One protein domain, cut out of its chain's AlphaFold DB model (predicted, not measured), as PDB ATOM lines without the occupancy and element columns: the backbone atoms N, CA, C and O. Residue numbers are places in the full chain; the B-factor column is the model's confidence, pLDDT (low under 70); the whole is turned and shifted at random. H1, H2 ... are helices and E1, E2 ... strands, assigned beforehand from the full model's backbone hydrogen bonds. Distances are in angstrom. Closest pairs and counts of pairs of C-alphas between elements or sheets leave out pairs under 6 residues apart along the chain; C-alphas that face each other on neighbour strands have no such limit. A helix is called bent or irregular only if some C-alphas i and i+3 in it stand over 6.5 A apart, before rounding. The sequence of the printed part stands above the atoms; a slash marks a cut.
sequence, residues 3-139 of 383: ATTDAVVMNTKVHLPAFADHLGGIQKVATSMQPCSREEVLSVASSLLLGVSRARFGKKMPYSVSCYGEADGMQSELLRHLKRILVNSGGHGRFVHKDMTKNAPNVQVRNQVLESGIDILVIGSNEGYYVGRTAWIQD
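What this domain is: This is residues 3 to 139 of the 383 residues of an uncharacterized protein of Candidatus Gracilibacteria bacterium CG17_big_fil_post_rev_8_21_14_2_50_48_13 (UniProt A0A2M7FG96). A strongly twisted mixed sheet of six strands folds back on itself: the long strands E3, E5 and E6 make the core, and the short pair E1 and E2 folds over to face E5, E3 and E4, with the bent E6 as the hinge. H2 and H3 cover one face of the long strands, H4 is on the opposite face, and the small H1 packs on the E2 and E6 side. The printed part has 137 residues with five named helices and six named strands, in the order E1 H1 E2 H2 E3 H3 E4 H4 H5 E5 E6; the sheet's order is E1 E2 E6 E5 E3 E4, and the class is mixed, helices and strands. The whole is compact and rounded, with a radius of gyration of the C-alphas of 13.8 A and spans of 36 by 32 by 30 A.

Where its parts are: E1, residues 7 to 9, begins at C-alpha 7, (112.416, 21.457, 24.771). H1 is residues 16 to 20, and E2 is residues 28 to 31. H2, residues 41 to 50, is 14.3 A long from first to last C-alpha. E3, residues 61 to 69, is 27.2 A long and begins at C-alpha 61, (108.094, 32.585, 44.954). H3, residues 75 to 88, is the longest helix by residues, at 20.1 A. E4 is residues 93 to 95, H4 residues 105 to 110 and H5 residues 113 to 116. E5, residues 118 to 125, is 22.8 A long. E6, residues 128 to 137, is 23.2 A long, bends by 69 degrees at residue 133 and ends at C-alpha 137, (108.682, 29.412, 27.576).

How they stand to each other: E1 and E2 are parallel at 7 degrees, with N 8 and O 28 2.9 A apart, within hydrogen-bond range. E2 and E6 are antiparallel at 115 degrees, with N 135 and O 29 at 2.8 A. E6 and E5, a hairpin, are antiparallel at 143 degrees, with N 130 and O 123 at 2.8 A. E5 and E3 are parallel at 13 degrees, with N 122 and O 66 at 2.8 A. E3 and E4 are parallel at 46 degrees, with N 94 and O 61 at 2.8 A. The pairing of E6 is staggered: residues 128 to 133 pair with E5 and 133 to 137 with E2. In the folded sheet, one sheet bent into two leaves that face each other, the closest C-alphas of E2 and E5 are those of Ala 30 and Leu 121, 6.4 A. E1, H1, E2 and E3, H3, E4 are strand-helix-strand units, parallel neighbour strands with a helix between; E2, H2, E3 and E4, H4 H5, E5 are split ones, with other strands between; the four crossovers are right-handed. H2 is over E6 and E5 at a height over the sheet of 8.4 A, and H3 is over E3 at 8.6 A. H2 and H3 touch, closest at the C-alphas of Ser 46 and Leu 82, 6.4 A, at a steep tilt of 43 degrees, the same way. H1 is over E6, with the C-alphas of Pro 17 and Trp 136 closest at 5.9 A. H4 is only just over E5, with 3 of its 6 C-alphas falling on that strand. H5 is on the sheet, with the C-alphas of Pro 62 and Val 113 the closest of E3 and H5, 5.6 A. In H1, H2, H3 and H4 every O i to N i+4 pair is within hydrogen-bond range; H5 is too short for such a pair.

The domain as a whole: The two C-alphas farthest apart are those of Lys 59 and Asn 126, 39.9 A. The printed part has no cut, and no link is long. The mean pLDDT of the printed part is 86.1; it is under 70 at residues 13 to 15, 17 to 18, 33, 54 to 58, 98 and 100 to 101.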
ATOM      1  N   ALA A   3     118.354  18.502  22.773       84.94
ATOM      2  CA  ALA A   3     116.989  18.827  22.395       84.94
ATOM      3  C   ALA A   3     116.086  17.593  22.491       84.94
ATOM      4  O   ALA A   3     116.523  16.465  22.277       84.94
ATOM      5  N   THR A   4     114.820  17.838  22.797       86.12
ATOM      6  CA  THR A   4     113.697  16.927  22.579       86.12
ATOM      7  C   THR A   4     112.749  17.557  21.559       86.12
ATOM      8  O   THR A   4     113.005  18.654  21.060       86.12
ATOM      9  N   THR A   5     111.627  16.900  21.269       81.50
ATOM     10  CA  THR A   5     110.569  17.456  20.409       81.50
ATOM     11  C   THR A   5     110.011  18.788  20.914       81.50
ATOM     12  O   THR A   5     109.583  19.610  20.112       81.50
ATOM     13  N   ASP A   6     110.026  19.016  22.231       88.12
ATOM     14  CA  ASP A   6     109.353  20.155  22.866       88.12
ATOM     15  C   ASP A   6     110.299  21.096  23.618       88.12
ATOM     16  O   ASP A   6     109.903  22.207  23.984       88.12
ATOM     17  N   ALA A   7     111.534  20.684  23.908       90.31
ATOM     18  CA  ALA A   7     112.416  21.457  24.771       90.31
ATOM     19  C   ALA A   7     113.883  21.365  24.368       90.31
ATOM     20  O   ALA A   7     114.366  20.323  23.944       90.31
ATOM     21  N   VAL A   8     114.612  22.459  24.575       89.69
ATOM     22  CA  VAL A   8     116.045  22.544  24.281       89.69
ATOM     23  C   VAL A   8     116.800  23.020  25.514       89.69
ATOM     24  O   VAL A   8     116.402  23.975  26.182       89.69
ATOM     25  N   VAL A   9     117.932  22.381  25.794       87.25
ATOM     26  CA  VAL A   9     118.946  22.887  26.717       87.25
ATOM     27  C   VAL A   9     120.207  23.197  25.917       87.25
ATOM     28  O   VAL A   9     120.811  22.325  25.291       87.25
ATOM     29  N   MET A  10     120.640  24.454  25.939       85.94
ATOM     30  CA  MET A  10     121.830  24.876  25.206       85.94
ATOM     31  C   MET A  10     122.681  25.864  25.980       85.94
ATOM     32  O   MET A  10     122.179  26.688  26.737       85.94
ATOM     33  N   ASN A  11     123.988  25.804  25.751       80.38
ATOM     34  CA  ASN A  11     124.882  26.863  26.178       80.38
ATOM     35  C   ASN A  11     124.869  27.945  25.093       80.38
ATOM     36  O   ASN A  11     125.227  27.666  23.949       80.38
ATOM     37  N   THR A  12     124.415  29.153  25.418       71.06
ATOM     38  CA  THR A  12     124.371  30.256  24.456       71.06
ATOM     39  C   THR A  12     124.762  31.575  25.102       71.06
ATOM     40  O   THR A  12     124.463  31.831  26.268       71.06
ATOM     41  N   LYS A  13     125.432  32.416  24.312       65.19
ATOM     42  CA  LYS A  13     125.726  33.818  24.638       65.19
ATOM     43  C   LYS A  13     124.680  34.779  24.055       65.19
ATOM     44  O   LYS A  13     124.767  35.979  24.293       65.19
ATOM     45  N   VAL A  14     123.726  34.269  23.271       62.38
ATOM     46  CA  VAL A  14     122.695  35.055  22.581       62.38
ATOM     47  C   VAL A  14     121.524  35.330  23.522       62.38
ATOM     48  O   VAL A  14     121.153  34.483  24.336       62.38
ATOM     49  N   HIS A  15     120.919  36.511  23.397       66.88
ATOM     50  CA  HIS A  15     119.687  36.850  24.102       66.88
ATOM     51  C   HIS A  15     118.529  35.966  23.607       66.88
ATOM     52  O   HIS A  15     118.016  36.148  22.506       66.88
ATOM     53  N   LEU A  16     118.140  34.993  24.431       71.62
ATOM     54  CA  LEU A  16     117.203  33.925  24.075       71.62
ATOM     55  C   LEU A  16     115.778  34.374  23.711       71.62
ATOM     56  O   LEU A  16     115.279  33.847  22.721       71.62
ATOM     57  N   PRO A  17     115.120  35.307  24.435       66.62
ATOM     58  CA  PRO A  17     113.709  35.618  24.188       66.62
ATOM     59  C   PRO A  17     113.383  36.001  22.739       66.62
ATOM     60  O   PRO A  17     112.497  35.406  22.144       66.62
ATOM     61  N   ALA A  18     114.173  36.895  22.135       65.75
ATOM     62  CA  ALA A  18     113.919  37.395  20.779       65.75
ATOM     63  C   ALA A  18     114.087  36.329  19.680       65.75
ATOM     64  O   ALA A  18     113.476  36.424  18.626       65.75
ATOM     65  N   PHE A  19     114.933  35.322  19.911       73.25
ATOM     66  CA  PHE A  19     115.116  34.212  18.974       73.25
ATOM     67  C   PHE A  19     114.099  33.092  19.219       73.25
ATOM     68  O   PHE A  19     113.594  32.481  18.281       73.25
ATOM     69  N   ALA A  20     113.806  32.805  20.487       80.88
ATOM     70  CA  ALA A  20     113.015  31.648  20.867       80.88
ATOM     71  C   ALA A  20     111.527  31.789  20.505       80.88
ATOM     72  O   ALA A  20     110.895  30.781  20.186       80.88
ATOM     73  N   ASP A  21     110.998  33.019  20.442       83.94
ATOM     74  CA  ASP A  21     109.628  33.305  19.984       83.94
ATOM     75  C   ASP A  21     109.341  32.833  18.546       83.94
ATOM     76  O   ASP A  21     108.178  32.655  18.169       83.94
ATOM     77  N   HIS A  22     110.398  32.576  17.770       84.12
ATOM     78  CA  HIS A  22     110.336  32.182  16.366       84.12
ATOM     79  C   HIS A  22     110.619  30.692  16.131       84.12
ATOM     80  O   HIS A  22     110.646  30.251  14.988       84.12
ATOM     81  N   LEU A  23     110.841  29.887  17.178       83.81
ATOM     82  CA  LEU A  23     111.202  28.467  17.035       83.81
ATOM     83  C   LEU A  23     110.031  27.553  16.626       83.81
ATOM     84  O   LEU A  23     110.252  26.373  16.344       83.81
ATOM     85  N   GLY A  24     108.794  28.056  16.604       87.50
ATOM     86  CA  GLY A  24     107.602  27.302  16.209       87.50
ATOM     87  C   GLY A  24     107.256  26.146  17.154       87.50
ATOM     88  O   GLY A  24     106.462  26.297  18.082       87.50
ATOM     89  N   GLY A  25     107.803  24.956  16.900       86.56
ATOM     90  CA  GLY A  25     107.477  23.724  17.632       86.56
ATOM     91  C   GLY A  25     108.012  23.664  19.067       86.56
ATOM     92  O   GLY A  25     107.399  23.021  19.917       86.56
ATOM     93  N   ILE A  26     109.109  24.369  19.363       90.00
ATOM     94  CA  ILE A  26     109.754  24.330  20.682       90.00
ATOM     95  C   ILE A  26     108.908  25.069  21.721       90.00
ATOM     96  O   ILE A  26     108.489  26.207  21.523       90.00
ATOM     97  N   GLN A  27     108.686  24.425  22.865       91.38
ATOM     98  CA  GLN A  27     107.900  24.964  23.972       91.38
ATOM     99  C   GLN A  27     108.768  25.598  25.057       91.38
ATOM    100  O   GLN A  27     108.286  26.451  25.805       91.38
ATOM    101  N   LYS A  28     110.025  25.154  25.193       91.62
ATOM    102  CA  LYS A  28     110.935  25.621  26.244       91.62
ATOM    103  C   LYS A  28     112.387  25.652  25.818       91.62
ATOM    104  O   LYS A  28     112.874  24.735  25.163       91.62
ATOM    105  N   VAL A  29     113.101  26.652  26.324       91.81
ATOM    106  CA  VAL A  29     114.552  26.749  26.183       91.81
ATOM    107  C   VAL A  29     115.176  27.048  27.538       91.81
ATOM    108  O   VAL A  29     114.773  27.989  28.227       91.81
ATOM    109  N   ALA A  30     116.184  26.268  27.918       91.31
ATOM    110  CA  ALA A  30     116.989  26.510  29.107       91.31
ATOM    111  C   ALA A  30     118.475  26.604  28.778       91.31
ATOM    112  O   ALA A  30     118.960  26.066  27.782       91.31
ATOM    113  N   THR A  31     119.208  27.254  29.676       86.81
ATOM    114  CA  THR A  31     120.668  27.305  29.625       86.81
ATOM    115  C   THR A  31     121.269  26.352  30.648       86.81
ATOM    116  O   THR A  31     120.907  26.414  31.826       86.81
ATOM    117  N   SER A  32     122.198  25.499  30.212       79.38
ATOM    118  CA  SER A  32     122.995  24.625  31.082       79.38
ATOM    119  C   SER A  32     124.469  24.659  30.682       79.38
ATOM    120  O   SER A  32     124.800  24.983  29.540       79.38
ATOM    121  N   MET A  33     125.347  24.351  31.640       68.06
ATOM    122  CA  MET A  33     126.799  24.417  31.471       68.06
ATOM    123  C   MET A  33     127.398  23.090  30.993       68.06
ATOM    124  O   MET A  33     128.205  23.126  30.071       68.06
ATOM    125  N   GLN A  34     127.025  21.955  31.600       83.06
ATOM    126  CA  GLN A  34     127.542  20.604  31.315       83.06
ATOM    127  C   GLN A  34     126.519  19.530  31.753       83.06
ATOM    128  O   GLN A  34     125.707  19.826  32.639       83.06
ATOM    129  N   PRO A  35     126.540  18.315  31.169       91.25
ATOM    130  CA  PRO A  35     125.756  17.188  31.675       91.25
ATOM    131  C   PRO A  35     126.218  16.772  33.080       91.25
ATOM    132  O   PRO A  35     127.382  16.953  33.439       91.25
ATOM    133  N   CYS A  36     125.305  16.208  33.866       94.19
ATOM    134  CA  CYS A  36     125.565  15.662  35.197       94.19
ATOM    135  C   CYS A  36     125.020  14.233  35.335       94.19
ATOM    136  O   CYS A  36     124.177  13.787  34.545       94.19
ATOM    137  N   SER A  37     125.478  13.511  36.357       96.31
ATOM    138  CA  SER A  37     124.927  12.198  36.696       96.31
ATOM    139  C   SER A  37     123.508  12.320  37.262       96.31
ATOM    140  O   SER A  37     123.058  13.404  37.650       96.31
ATOM    141  N   ARG A  38     122.787  11.195  37.345       95.56
ATOM    142  CA  ARG A  38     121.443  11.150  37.945       95.56
ATOM    143  C   ARG A  38     121.459  11.606  39.408       95.56
ATOM    144  O   ARG A  38     120.559  12.322  39.842       95.56
ATOM    145  N   GLU A  39     122.483  11.206  40.155       95.25
ATOM    146  CA  GLU A  39     122.681  11.531  41.572       95.25
ATOM    147  C   GLU A  39     122.932  13.033  41.783       95.25
ATOM    148  O   GLU A  39     122.562  13.596  42.815       95.25
ATOM    149  N   GLU A  40     123.516  13.699  40.786       96.62
ATOM    150  CA  GLU A  40     123.832  15.127  40.820       96.62
ATOM    151  C   GLU A  40     122.635  16.021  40.458       96.62
ATOM    152  O   GLU A  40     122.612  17.193  40.830       96.62
ATOM    153  N   VAL A  41     121.592  15.495  39.802       96.62
ATOM    154  CA  VAL A  41     120.446  16.301  39.329       96.62
ATOM    155  C   VAL A  41     119.838  17.153  40.451       96.62
ATOM    156  O   VAL A  41     119.573  18.345  40.264       96.62
ATOM    157  N   LEU A  42     119.645  16.577  41.644       96.69
ATOM    158  CA  LEU A  42     119.077  17.292  42.792       96.69
ATOM    159  C   LEU A  42     119.991  18.420  43.296       96.69
ATOM    160  O   LEU A  42     119.491  19.482  43.685       96.69
ATOM    161  N   SER A  43     121.311  18.214  43.311       95.81
ATOM    162  CA  SER A  43     122.274  19.212  43.793       95.81
ATOM    163  C   SER A  43     122.427  20.363  42.795       95.81
ATOM    164  O   SER A  43     122.411  21.532  43.199       95.81
ATOM    165  N   VAL A  44     122.447  20.062  41.493       95.50
ATOM    166  CA  VAL A  44     122.468  21.068  40.422       95.50
ATOM    167  C   VAL A  44     121.185  21.900  40.442       95.50
ATOM    168  O   VAL A  44     121.248  23.130  40.481       95.50
ATOM    169  N   ALA A  45     120.015  21.258  40.529       95.06
ATOM    170  CA  ALA A  45     118.733  21.958  40.632       95.06
ATOM    171  C   ALA A  45     118.655  22.860  41.880       95.06
ATOM    172  O   ALA A  45     118.145  23.981  41.819       95.06
ATOM    173  N   SER A  46     119.206  22.403  43.010       94.94
ATOM    174  CA  SER A  46     119.292  23.203  44.241       94.94
ATOM    175  C   SER A  46     120.177  24.435  44.058       94.94
ATOM    176  O   SER A  46     119.814  25.526  44.496       94.94
ATOM    177  N   SER A  47     121.315  24.274  43.382       93.62
ATOM    178  CA  SER A  47     122.249  25.367  43.104       93.62
ATOM    179  C   SER A  47     121.614  26.426  42.200       93.62
ATOM    180  O   SER A  47     121.691  27.617  42.502       93.62
ATOM    181  N   LEU A  48     120.899  26.002  41.150       92.44
ATOM    182  CA  LEU A  48     120.146  26.906  40.274       92.44
ATOM    183  C   LEU A  48     119.077  27.692  41.040       92.44
ATOM    184  O   LEU A  48     118.965  28.901  40.861       92.44
ATOM    185  N   LEU A  49     118.320  27.020  41.912       91.25
ATOM    186  CA  LEU A  49     117.293  27.638  42.753       91.25
ATOM    187  C   LEU A  49     117.879  28.695  43.703       91.25
ATOM    188  O   LEU A  49     117.322  29.784  43.834       91.25
ATOM    189  N   LEU A  50     118.983  28.372  44.380       89.88
ATOM    190  CA  LEU A  50     119.628  29.264  45.349       89.88
ATOM    191  C   LEU A  50     120.335  30.451  44.682       89.88
ATOM    192  O   LEU A  50     120.456  31.503  45.306       89.88
ATOM    193  N   GLY A  51     120.746  30.313  43.419       86.44
ATOM    194  CA  GLY A  51     121.318  31.402  42.623       86.44
ATOM    195  C   GLY A  51     120.315  32.492  42.225       86.44
ATOM    196  O   GLY A  51     120.713  33.539  41.711       86.44
ATOM    197  N   VAL A  52     119.014  32.287  42.449       83.00
ATOM    198  CA  VAL A  52     117.987  33.275  42.108       83.00
ATOM    199  C   VAL A  52     117.839  34.326  43.213       83.00
ATOM    200  O   VAL A  52     117.549  34.014  44.369       83.00
ATOM    201  N   SER A  53     117.985  35.605  42.848       72.31
ATOM    202  CA  SER A  53     117.826  36.722  43.788       72.31
ATOM    203  C   SER A  53     116.397  36.836  44.315       72.31
ATOM    204  O   SER A  53     115.458  37.090  43.561       72.31
ATOM    205  N   ARG A  54     116.250  36.736  45.638       69.31
ATOM    206  CA  ARG A  54     114.954  36.795  46.334       69.31
ATOM    207  C   ARG A  54     114.325  38.173  46.408       69.31
ATOM    208  O   ARG A  54     113.129  38.272  46.659       69.31
ATOM    209  N   ALA A  55     115.112  39.222  46.178       60.66
ATOM    210  CA  ALA A  55     114.629  40.599  46.189       60.66
ATOM    211  C   ALA A  55     113.575  40.868  45.099       60.66
ATOM    212  O   ALA A  55     112.874  41.870  45.159       60.66
ATOM    213  N   ARG A  56     113.455  39.974  44.107       58.00
ATOM    214  CA  ARG A  56     112.513  40.092  42.991       58.00
ATOM    215  C   ARG A  56     111.105  39.562  43.291       58.00
ATOM    216  O   ARG A  56     110.251  39.637  42.414       58.00
ATOM    217  N   PHE A  57     110.842  39.002  44.477       66.25
ATOM    218  CA  PHE A  57     109.650  38.174  44.698       66.25
ATOM    219  C   PHE A  57     108.706  38.707  45.776       66.25
ATOM    220  O   PHE A  57     109.128  39.257  46.791       66.25
ATOM    221  N   GLY A  58     107.402  38.493  45.565       63.03
ATOM    222  CA  GLY A  58     106.376  38.694  46.590       63.03
ATOM    223  C   GLY A  58     106.448  37.648  47.716       63.03
ATOM    224  O   GLY A  58     107.390  36.867  47.813       63.03
ATOM    225  N   LYS A  59     105.406  37.567  48.561       71.06
ATOM    226  CA  LYS A  59     105.366  36.681  49.752       71.06
ATOM    227  C   LYS A  59     105.671  35.192  49.490       71.06
ATOM    228  O   LYS A  59     106.088  34.501  50.416       71.06
ATOM    229  N   LYS A  60     105.409  34.672  48.282       84.12
ATOM    230  CA  LYS A  60     105.735  33.292  47.881       84.12
ATOM    231  C   LYS A  60     106.269  33.269  46.453       84.12
ATOM    232  O   LYS A  60     105.570  33.705  45.543       84.12
ATOM    233  N   MET A  61     107.450  32.696  46.261       87.44
ATOM    234  CA  MET A  61     108.094  32.585  44.954       87.44
ATOM    235  C   MET A  61     107.467  31.442  44.135       87.44
ATOM    236  O   MET A  61     107.497  30.296  44.604       87.44
ATOM    237  N   PRO A  62     106.876  31.687  42.950       90.38
ATOM    238  CA  PRO A  62     106.478  30.619  42.042       90.38
ATOM    239  C   PRO A  62     107.676  29.761  41.618       90.38
ATOM    240  O   PRO A  62     108.757  30.278  41.349       90.38
ATOM    241  N   TYR A  63     107.491  28.445  41.558       91.69
ATOM    242  CA  TYR A  63     108.504  27.545  41.012       91.69
ATOM    243  C   TYR A  63     107.883  26.349  40.289       91.69
ATOM    244  O   TYR A  63     106.809  25.861  40.667       91.69
ATOM    245  N   SER A  64     108.580  25.861  39.266       92.81
ATOM    246  CA  SER A  64     108.220  24.658  38.516       92.81
ATOM    247  C   SER A  64     109.436  23.861  38.062       92.81
ATOM    248  O   SER A  64     110.574  24.324  38.109       92.81
ATOM    249  N   VAL A  65     109.163  22.623  37.658       93.00
ATOM    250  CA  VAL A  65     110.124  21.699  37.068       93.00
ATOM    251  C   VAL A  65     109.474  21.098  35.834       93.00
ATOM    252  O   VAL A  65     108.312  20.690  35.904       93.00
ATOM    253  N   SER A  66     110.226  21.016  34.744       92.94
ATOM    254  CA  SER A  66     109.874  20.201  33.590       92.94
ATOM    255  C   SER A  66     110.947  19.176  33.320       92.94
ATOM    256  O   SER A  66     112.126  19.517  33.311       92.94
ATOM    257  N   CYS A  67     110.523  17.943  33.080       93.31
ATOM    258  CA  CYS A  67     111.419  16.860  32.715       93.31
ATOM    259  C   CYS A  67     111.020  16.299  31.355       93.31
ATOM    260  O   CYS A  67     109.827  16.243  31.065       93.31
ATOM    261  N   TYR A  68     112.016  15.935  30.554       92.12
ATOM    262  CA  TYR A  68     111.845  15.284  29.259       92.12
ATOM    263  C   TYR A  68     112.862  14.148  29.097       92.12
ATOM    264  O   TYR A  68     113.933  14.170  29.718       92.12
ATOM    265  N   GLY A  69     112.560  13.195  28.214       90.25
ATOM    266  CA  GLY A  69     113.452  12.076  27.904       90.25
ATOM    267  C   GLY A  69     113.587  11.136  29.100       90.25
ATOM    268  O   GLY A  69     112.618  10.877  29.806       90.25
ATOM    269  N   GLU A  70     114.800  10.675  29.404       92.44
ATOM    270  CA  GLU A  70     115.028   9.764  30.545       92.44
ATOM    271  C   GLU A  70     114.753  10.406  31.921       92.44
ATOM    272  O   GLU A  70     114.744   9.725  32.949       92.44
ATOM    273  N   ALA A  71     114.513  11.721  31.961       92.69
ATOM    274  CA  ALA A  71     114.101  12.427  33.167       92.69
ATOM    275  C   ALA A  71     112.581  12.389  33.408       92.69
ATOM    276  O   ALA A  71     112.122  12.861  34.456       92.69
ATOM    277  N   ASP A  72     111.792  11.851  32.473       89.94
ATOM    278  CA  ASP A  72     110.347  11.698  32.639       89.94
ATOM    279  C   ASP A  72     110.021  10.929  33.931       89.94
ATOM    280  O   ASP A  72     110.579   9.876  34.234       89.94
ATOM    281  N   GLY A  73     109.137  11.505  34.750       88.56
ATOM    282  CA  GLY A  73     108.768  10.984  36.069       88.56
ATOM    283  C   GLY A  73     109.546  11.589  37.246       88.56
ATOM    284  O   GLY A  73     109.082  11.500  38.387       88.56
ATOM    285  N   MET A  74     110.670  12.284  37.017       92.38
ATOM    286  CA  MET A  74     111.452  12.923  38.094       92.38
ATOM    287  C   MET A  74     110.806  14.200  38.662       92.38
ATOM    288  O   MET A  74     111.215  14.685  39.721       92.38
ATOM    289  N   GLN A  75     109.779  14.752  38.004       90.62
ATOM    290  CA  GLN A  75     109.157  16.033  38.363       90.62
ATOM    291  C   GLN A  75     108.745  16.071  39.841       90.62
ATOM    292  O   GLN A  75     109.065  17.014  40.566       90.62
ATOM    293  N   SER A  76     108.057  15.030  40.319       90.00
ATOM    294  CA  SER A  76     107.542  14.981  41.694       90.00
ATOM    295  C   SER A  76     108.634  14.950  42.756       90.00
ATOM    296  O   SER A  76     108.485  15.562  43.816       90.00
ATOM    297  N   GLU A  77     109.722  14.236  42.492       93.00
ATOM    298  CA  GLU A  77     110.882  14.177  43.377       93.00
ATOM    299  C   GLU A  77     111.562  15.546  43.464       93.00
ATOM    300  O   GLU A  77     111.695  16.106  44.558       93.00
ATOM    301  N   LEU A  78     111.879  16.129  42.306       93.62
ATOM    302  CA  LEU A  78     112.520  17.436  42.190       93.62
ATOM    303  C   LEU A  78     111.708  18.527  42.883       93.62
ATOM    304  O   LEU A  78     112.238  19.302  43.676       93.62
ATOM    305  N   LEU A  79     110.396  18.560  42.672       91.75
ATOM    306  CA  LEU A  79     109.532  19.582  43.259       91.75
ATOM    307  C   LEU A  79     109.447  19.504  44.785       91.75
ATOM    308  O   LEU A  79     109.428  20.544  45.452       91.75
ATOM    309  N   ARG A  80     109.412  18.290  45.352       91.88
ATOM    310  CA  ARG A  80     109.465  18.095  46.810       91.88
ATOM    311  C   ARG A  80     110.830  18.484  47.363       91.88
ATOM    312  O   ARG A  80     110.898  19.116  48.418       91.88
ATOM    313  N   HIS A  81     111.901  18.136  46.655       94.44
ATOM    314  CA  HIS A  81     113.261  18.500  47.032       94.44
ATOM    315  C   HIS A  81     113.452  20.019  47.070       94.44
ATOM    316  O   HIS A  81     113.776  20.566  48.123       94.44
ATOM    317  N   LEU A  82     113.124  20.713  45.980       92.69
ATOM    318  CA  LEU A  82     113.217  22.172  45.873       92.69
ATOM    319  C   LEU A  82     112.357  22.890  46.921       92.69
ATOM    320  O   LEU A  82     112.792  23.889  47.492       92.69
ATOM    321  N   LYS A  83     111.173  22.353  47.254       91.75
ATOM    322  CA  LYS A  83     110.345  22.879  48.351       91.75
ATOM    323  C   LYS A  83     111.088  22.865  49.688       91.75
ATOM    324  O   LYS A  83     111.034  23.857  50.413       91.75
ATOM    325  N   ARG A  84     111.771  21.760  50.022       93.19
ATOM    326  CA  ARG A  84     112.567  21.646  51.257       93.19
ATOM    327  C   ARG A  84     113.716  22.649  51.262       93.19
ATOM    328  O   ARG A  84     113.890  23.347  52.254       93.19
ATOM    329  N   ILE A  85     114.437  22.774  50.146       92.69
ATOM    330  CA  ILE A  85     115.523  23.754  50.002       92.69
ATOM    331  C   ILE A  85     115.011  25.182  50.217       92.69
ATOM    332  O   ILE A  85     115.621  25.935  50.978       92.69
ATOM    333  N   LEU A  86     113.869  25.549  49.623       88.81
ATOM    334  CA  LEU A  86     113.257  26.870  49.809       88.81
ATOM    335  C   LEU A  86     112.897  27.156  51.267       88.81
ATOM    336  O   LEU A  86     113.220  28.231  51.765       88.81
ATOM    337  N   VAL A  87     112.266  26.201  51.954       89.38
ATOM    338  CA  VAL A  87     111.881  26.358  53.365       89.38
ATOM    339  C   VAL A  87     113.114  26.471  54.263       89.38
ATOM    340  O   VAL A  87     113.192  27.394  55.069       89.38
ATOM    341  N   ASN A  88     114.104  25.592  54.085       89.25
ATOM    342  CA  ASN A  88     115.319  25.562  54.911       89.25
ATOM    343  C   ASN A  88     116.161  26.832  54.786       89.25
ATOM    344  O   ASN A  88     116.892  27.197  55.698       89.25
ATOM    345  N   SER A  89     116.051  27.513  53.654       86.44
ATOM    346  CA  SER A  89     116.742  28.770  53.410       86.44
ATOM    347  C   SER A  89     115.902  29.993  53.806       86.44
ATOM    348  O   SER A  89     116.282  31.111  53.480       86.44
ATOM    349  N   GLY A  90     114.765  29.815  54.493       83.25
ATOM    350  CA  GLY A  90     113.923  30.899  55.019       83.25
ATOM    351  C   GLY A  90     112.929  31.493  54.016       83.25
ATOM    352  O   GLY A  90     112.402  32.579  54.243       83.25
ATOM    353  N   GLY A  91     112.692  30.823  52.886       82.50
ATOM    354  CA  GLY A  91     111.742  31.243  51.857       82.50
ATOM    355  C   GLY A  91     110.438  30.440  51.859       82.50
ATOM    356  O   GLY A  91     110.309  29.382  52.477       82.50
ATOM    357  N   HIS A  92     109.459  30.914  51.086       82.81
ATOM    358  CA  HIS A  92     108.228  30.182  50.805       82.81
ATOM    359  C   HIS A  92     108.014  30.065  49.295       82.81
ATOM    360  O   HIS A  92     108.022  31.063  48.579       82.81
ATOM    361  N   GLY A  93     107.806  28.839  48.814       84.12
ATOM    362  CA  GLY A  93     107.524  28.554  47.411       84.12
ATOM    363  C   GLY A  93     106.035  28.356  47.139       84.12
ATOM    364  O   GLY A  93     105.300  27.829  47.979       84.12
ATOM    365  N   ARG A  94     105.593  28.730  45.939       86.38
ATOM    366  CA  ARG A  94     104.299  28.350  45.369       86.38
ATOM    367  C   ARG A  94     104.548  27.467  44.157       86.38
ATOM    368  O   ARG A  94     105.009  27.931  43.125       86.38
ATOM    369  N   PHE A  95     104.221  26.193  44.284       85.44
ATOM    370  CA  PHE A  95     104.264  25.301  43.142       85.44
ATOM    371  C   PHE A  95     103.132  25.635  42.159       85.44
ATOM    372  O   PHE A  95     102.003  25.860  42.602       85.44
ATOM    373  N   VAL A  96     103.431  25.699  40.856       83.25
ATOM    374  CA  VAL A  96     102.456  26.148  39.844       83.25
ATOM    375  C   VAL A  96     101.721  25.028  39.104       83.25
ATOM    376  O   VAL A  96     100.629  25.296  38.607       83.25
ATOM    377  N   HIS A  97     102.223  23.786  39.042       74.19
ATOM    378  CA  HIS A  97     101.457  22.717  38.383       74.19
ATOM    379  C   HIS A  97     100.395  22.117  39.315       74.19
ATOM    380  O   HIS A  97     100.559  22.042  40.530       74.19
ATOM    381  N   LYS A  98      99.280  21.668  38.733       67.56
ATOM    382  CA  LYS A  98      98.296  20.814  39.422       67.56
ATOM    383  C   LYS A  98      98.451  19.344  39.036       67.56
ATOM    384  O   LYS A  98      98.187  18.471  39.850       67.56
ATOM    385  N   ASP A  99      98.894  19.101  37.807       71.00
ATOM    386  CA  ASP A  99      99.174  17.783  37.254       71.00
ATOM    387  C   ASP A  99     100.691  17.576  37.217       71.00
ATOM    388  O   ASP A  99     101.415  18.321  36.559       71.00
ATOM    389  N   MET A 100     101.169  16.587  37.970       67.19
ATOM    390  CA  MET A 100     102.596  16.287  38.118       67.19
ATOM    391  C   MET A 100     103.168  15.499  36.934       67.19
ATOM    392  O   MET A 100     104.368  15.245  36.911       67.19
ATOM    393  N   THR A 101     102.317  15.101  35.984       63.59
ATOM    394  CA  THR A 101     102.695  14.299  34.812       63.59
ATOM    395  C   THR A 101     102.932  15.141  33.561       63.59
ATOM    396  O   THR A 101     103.337  14.607  32.533       63.59
ATOM    397  N   LYS A 102     102.683  16.456  33.623       72.56
ATOM    398  CA  LYS A 102     102.715  17.334  32.450       72.56
ATOM    399  C   LYS A 102     103.675  18.495  32.628       72.56
ATOM    400  O   LYS A 102     103.629  19.223  33.618       72.56
ATOM    401  N   ASN A 103     104.465  18.734  31.590       76.88
ATOM    402  CA  ASN A 103     105.139  20.004  31.376       76.88
ATOM    403  C   ASN A 103     104.072  20.969  30.840       76.88
ATOM    404  O   ASN A 103     103.591  20.772  29.731       76.88
ATOM    405  N   ALA A 104     103.602  21.937  31.638       81.00
ATOM    406  CA  ALA A 104     102.468  22.794  31.258       81.00
ATOM    407  C   ALA A 104     102.898  24.258  31.008       81.00
ATOM    408  O   ALA A 104     102.671  25.101  31.885       81.00
ATOM    409  N   PRO A 105     103.484  24.587  29.833       84.69
ATOM    410  CA  PRO A 105     103.943  25.935  29.475       84.69
ATOM    411  C   PRO A 105     102.944  27.045  29.819       84.69
ATOM    412  O   PRO A 105     103.284  27.982  30.535       84.69
ATOM    413  N   ASN A 106     101.677  26.888  29.427       84.88
ATOM    414  CA  ASN A 106     100.634  27.907  29.619       84.88
ATOM    415  C   ASN A 106     100.413  28.231  31.099       84.88
ATOM    416  O   ASN A 106     100.175  29.376  31.473       84.88
ATOM    417  N   VAL A 107     100.488  27.213  31.963       85.81
ATOM    418  CA  VAL A 107     100.340  27.402  33.410       85.81
ATOM    419  C   VAL A 107     101.517  28.205  33.948       85.81
ATOM    420  O   VAL A 107     101.326  29.059  34.807       85.81
ATOM    421  N   GLN A 108     102.722  27.965  33.443       88.62
ATOM    422  CA  GLN A 108     103.924  28.650  33.900       88.62
ATOM    423  C   GLN A 108     103.963  30.111  33.444       88.62
ATOM    424  O   GLN A 108     104.220  30.982  34.276       88.62
ATOM    425  N   VAL A 109     103.613  30.384  32.182       86.75
ATOM    426  CA  VAL A 109     103.495  31.749  31.637       86.75
ATOM    427  C   VAL A 109     102.452  32.550  32.420       86.75
ATOM    428  O   VAL A 109     102.767  33.597  32.979       86.75
ATOM    429  N   ARG A 110     101.235  32.016  32.605       86.56
ATOM    430  CA  ARG A 110     100.167  32.698  33.371       86.56
ATOM    431  C   ARG A 110     100.522  32.960  34.835       86.56
ATOM    432  O   ARG A 110      99.935  33.836  35.463       86.56
ATOM    433  N   ASN A 111     101.443  32.182  35.400       86.88
ATOM    434  CA  ASN A 111     101.917  32.353  36.771       86.88
ATOM    435  C   ASN A 111     103.223  33.151  36.873       86.88
ATOM    436  O   ASN A 111     103.762  33.231  37.980       86.88
ATOM    437  N   GLN A 112     103.696  33.727  35.762       87.38
ATOM    438  CA  GLN A 112     104.882  34.583  35.688       87.38
ATOM    439  C   GLN A 112     106.119  33.925  36.313       87.38
ATOM    440  O   GLN A 112     106.829  34.521  37.133       87.38
ATOM    441  N   VAL A 113     106.317  32.632  36.023       89.25
ATOM    442  CA  VAL A 113     107.372  31.837  36.665       89.25
ATOM    443  C   VAL A 113     108.764  32.341  36.288       89.25
ATOM    444  O   VAL A 113     109.664  32.271  37.119       89.25
ATOM    445  N   LEU A 114     108.968  32.856  35.073       89.06
ATOM    446  CA  LEU A 114     110.286  33.338  34.650       89.06
ATOM    447  C   LEU A 114     110.602  34.730  35.210       89.06
ATOM    448  O   LEU A 114     111.750  35.008  35.562       89.06
ATOM    449  N   GLU A 115     109.584  35.578  35.335       87.44
ATOM    450  CA  GLU A 115     109.681  36.963  35.798       87.44
ATOM    451  C   GLU A 115     109.821  37.030  37.321       87.44
ATOM    452  O   GLU A 115     110.638  37.786  37.852       87.44
ATOM    453  N   SER A 116     109.028  36.219  38.027       87.50
ATOM    454  CA  SER A 116     108.865  36.275  39.483       87.50
ATOM    455  C   SER A 116     109.251  34.976  40.198       87.50
ATOM    456  O   SER A 116     108.932  34.800  41.373       87.50
ATOM    457  N   GLY A 117     109.963  34.066  39.532       90.12
ATOM    458  CA  GLY A 117     110.366  32.801  40.133       90.12
ATOM    459  C   GLY A 117     111.452  32.051  39.372       90.12
ATOM    460  O   GLY A 117     112.437  32.636  38.912       90.12
ATOM    461  N   ILE A 118     111.288  30.729  39.289       91.06
ATOM    462  CA  ILE A 118     112.178  29.848  38.529       91.06
ATOM    463  C   ILE A 118     111.433  28.637  37.955       91.06
ATOM    464  O   ILE A 118     110.667  27.971  38.651       91.06
ATOM    465  N   ASP A 119     111.719  28.309  36.699       92.81
ATOM    466  CA  ASP A 119     111.436  26.996  36.118       92.81
ATOM    467  C   ASP A 119     112.769  26.276  35.884       92.81
ATOM    468  O   ASP A 119     113.716  26.865  35.353       92.81
ATOM    469  N   ILE A 120     112.860  25.027  36.341       93.75
ATOM    470  CA  ILE A 120     114.023  24.162  36.118       93.75
ATOM    471  C   ILE A 120     113.662  23.146  35.041       93.75
ATOM    472  O   ILE A 120     112.714  22.377  35.200       93.75
ATOM    473  N   LEU A 121     114.434  23.131  33.962       94.62
ATOM    474  CA  LEU A 121     114.325  22.155  32.888       94.62
ATOM    475  C   LEU A 121     115.359  21.048  33.099       94.62
ATOM    476  O   LEU A 121     116.539  21.337  33.295       94.62
ATOM    477  N   VAL A 122     114.913  19.796  33.036       94.94
ATOM    478  CA  VAL A 122     115.761  18.604  33.077       94.94
ATOM    479  C   VAL A 122     115.514  17.779  31.819       94.94
ATOM    480  O   VAL A 122     114.388  17.360  31.566       94.94
ATOM    481  N   ILE A 123     116.555  17.530  31.033       94.31
ATOM    482  CA  ILE A 123     116.497  16.594  29.903       94.31
ATOM    483  C   ILE A 123     117.424  15.424  30.220       94.31
ATOM    484  O   ILE A 123     118.620  15.630  30.423       94.31
ATOM    485  N   GLY A 124     116.866  14.218  30.311       93.12
ATOM    486  CA  GLY A 124     117.635  12.986  30.483       93.12
ATOM    487  C   GLY A 124     117.962  12.349  29.135       93.12
ATOM    488  O   GLY A 124     117.107  12.312  28.248       93.12
ATOM    489  N   SER A 125     119.187  11.851  28.995       88.88
ATOM    490  CA  SER A 125     119.708  11.212  27.785       88.88
ATOM    491  C   SER A 125     120.727  10.129  28.122       88.88
ATOM    492  O   SER A 125     121.199  10.047  29.256       88.88
ATOM    493  N   ASN A 126     121.162   9.391  27.103       85.25
ATOM    494  CA  ASN A 126     122.234   8.404  27.207       85.25
ATOM    495  C   ASN A 126     123.582   8.987  27.682       85.25
ATOM    496  O   ASN A 126     124.410   8.248  28.206       85.25
ATOM    497  N   GLU A 127     123.816  10.290  27.508       86.44
ATOM    498  CA  GLU A 127     125.027  10.986  27.973       86.44
ATOM    499  C   GLU A 127     124.911  11.505  29.417       86.44
ATOM    500  O   GLU A 127     125.860  12.073  29.957       86.44
ATOM    501  N   GLY A 128     123.747  11.331  30.050       91.81
ATOM    502  CA  GLY A 128     123.430  11.860  31.372       91.81
ATOM    503  C   GLY A 128     122.311  12.900  31.339       91.81
ATOM    504  O   GLY A 128     121.488  12.951  30.418       91.81
ATOM    505  N   TYR A 129     122.261  13.724  32.384       95.44
ATOM    506  CA  TYR A 129     121.174  14.666  32.630       95.44
ATOM    507  C   TYR A 129     121.635  16.100  32.414       95.44
ATOM    508  O   TYR A 129     122.640  16.551  32.957       95.44
ATOM    509  N   TYR A 130     120.841  16.851  31.667       94.94
ATOM    510  CA  TYR A 130     121.060  18.262  31.414       94.94
ATOM    511  C   TYR A 130     120.066  19.068  32.236       94.94
ATOM    512  O   TYR A 130     118.868  19.076  31.952       94.94
ATOM    513  N   VAL A 131     120.568  19.745  33.266       94.62
ATOM    514  CA  VAL A 131     119.763  20.556  34.183       94.62
ATOM    515  C   VAL A 131     120.049  22.027  33.914       94.62
ATOM    516  O   VAL A 131     121.202  22.461  33.956       94.62
ATOM    517  N   GLY A 132     119.009  22.803  33.627       93.25
ATOM    518  CA  GLY A 132     119.135  24.217  33.297       93.25
ATOM    519  C   GLY A 132     118.025  25.061  33.901       93.25
ATOM    520  O   GLY A 132     116.920  24.586  34.166       93.25
ATOM    521  N   ARG A 133     118.314  26.350  34.097       91.88
ATOM    522  CA  ARG A 133     117.264  27.338  34.350       91.88
ATOM    523  C   ARG A 133     116.595  27.656  33.019       91.88
ATOM    524  O   ARG A 133     117.277  28.057  32.073       91.88
ATOM    525  N   THR A 134     115.278  27.502  32.959       92.44
ATOM    526  CA  THR A 134     114.498  27.900  31.789       92.44
ATOM    527  C   THR A 134     114.626  29.404  31.593       92.44
ATOM    528  O   THR A 134     114.441  30.187  32.526       92.44
ATOM    529  N   ALA A 135     114.993  29.793  30.380       90.88
ATOM    530  CA  ALA A 135     115.188  31.175  29.970       90.88
ATOM    531  C   ALA A 135     114.054  31.665  29.061       90.88
ATOM    532  O   ALA A 135     113.854  32.870  28.942       90.88
ATOM    533  N   TRP A 136     113.310  30.742  28.447       92.19
ATOM    534  CA  TRP A 136     112.153  31.049  27.620       92.19
ATOM    535  C   TRP A 136     111.118  29.921  27.673       92.19
ATOM    536  O   TRP A 136     111.474  28.737  27.721       92.19
ATOM    537  N   ILE A 137     109.840  30.303  27.667       91.06
ATOM    538  CA  ILE A 137     108.682  29.412  27.576       91.06
ATOM    539  C   ILE A 137     107.759  29.977  26.500       91.06
ATOM    540  O   ILE A 137     107.480  31.172  26.496       91.06
ATOM    541  N   GLN A 138     107.246  29.105  25.641       89.94
ATOM    542  CA  GLN A 138     106.337  29.477  24.571       89.94
ATOM    543  C   GLN A 138     105.032  30.090  25.088       89.94
ATOM    544  O   GLN A 138     104.309  29.480  25.882       89.94
ATOM    545  N   ASP A 139     104.674  31.253  24.541       88.69
ATOM    546  CA  ASP A 139     103.373  31.880  24.758       88.69
ATOM    547  C   ASP A 139     102.303  31.278  23.835       88.69
ATOM    548  O   ASP A 139     102.010  31.774  22.746       88.69
TER     549      ASP A 139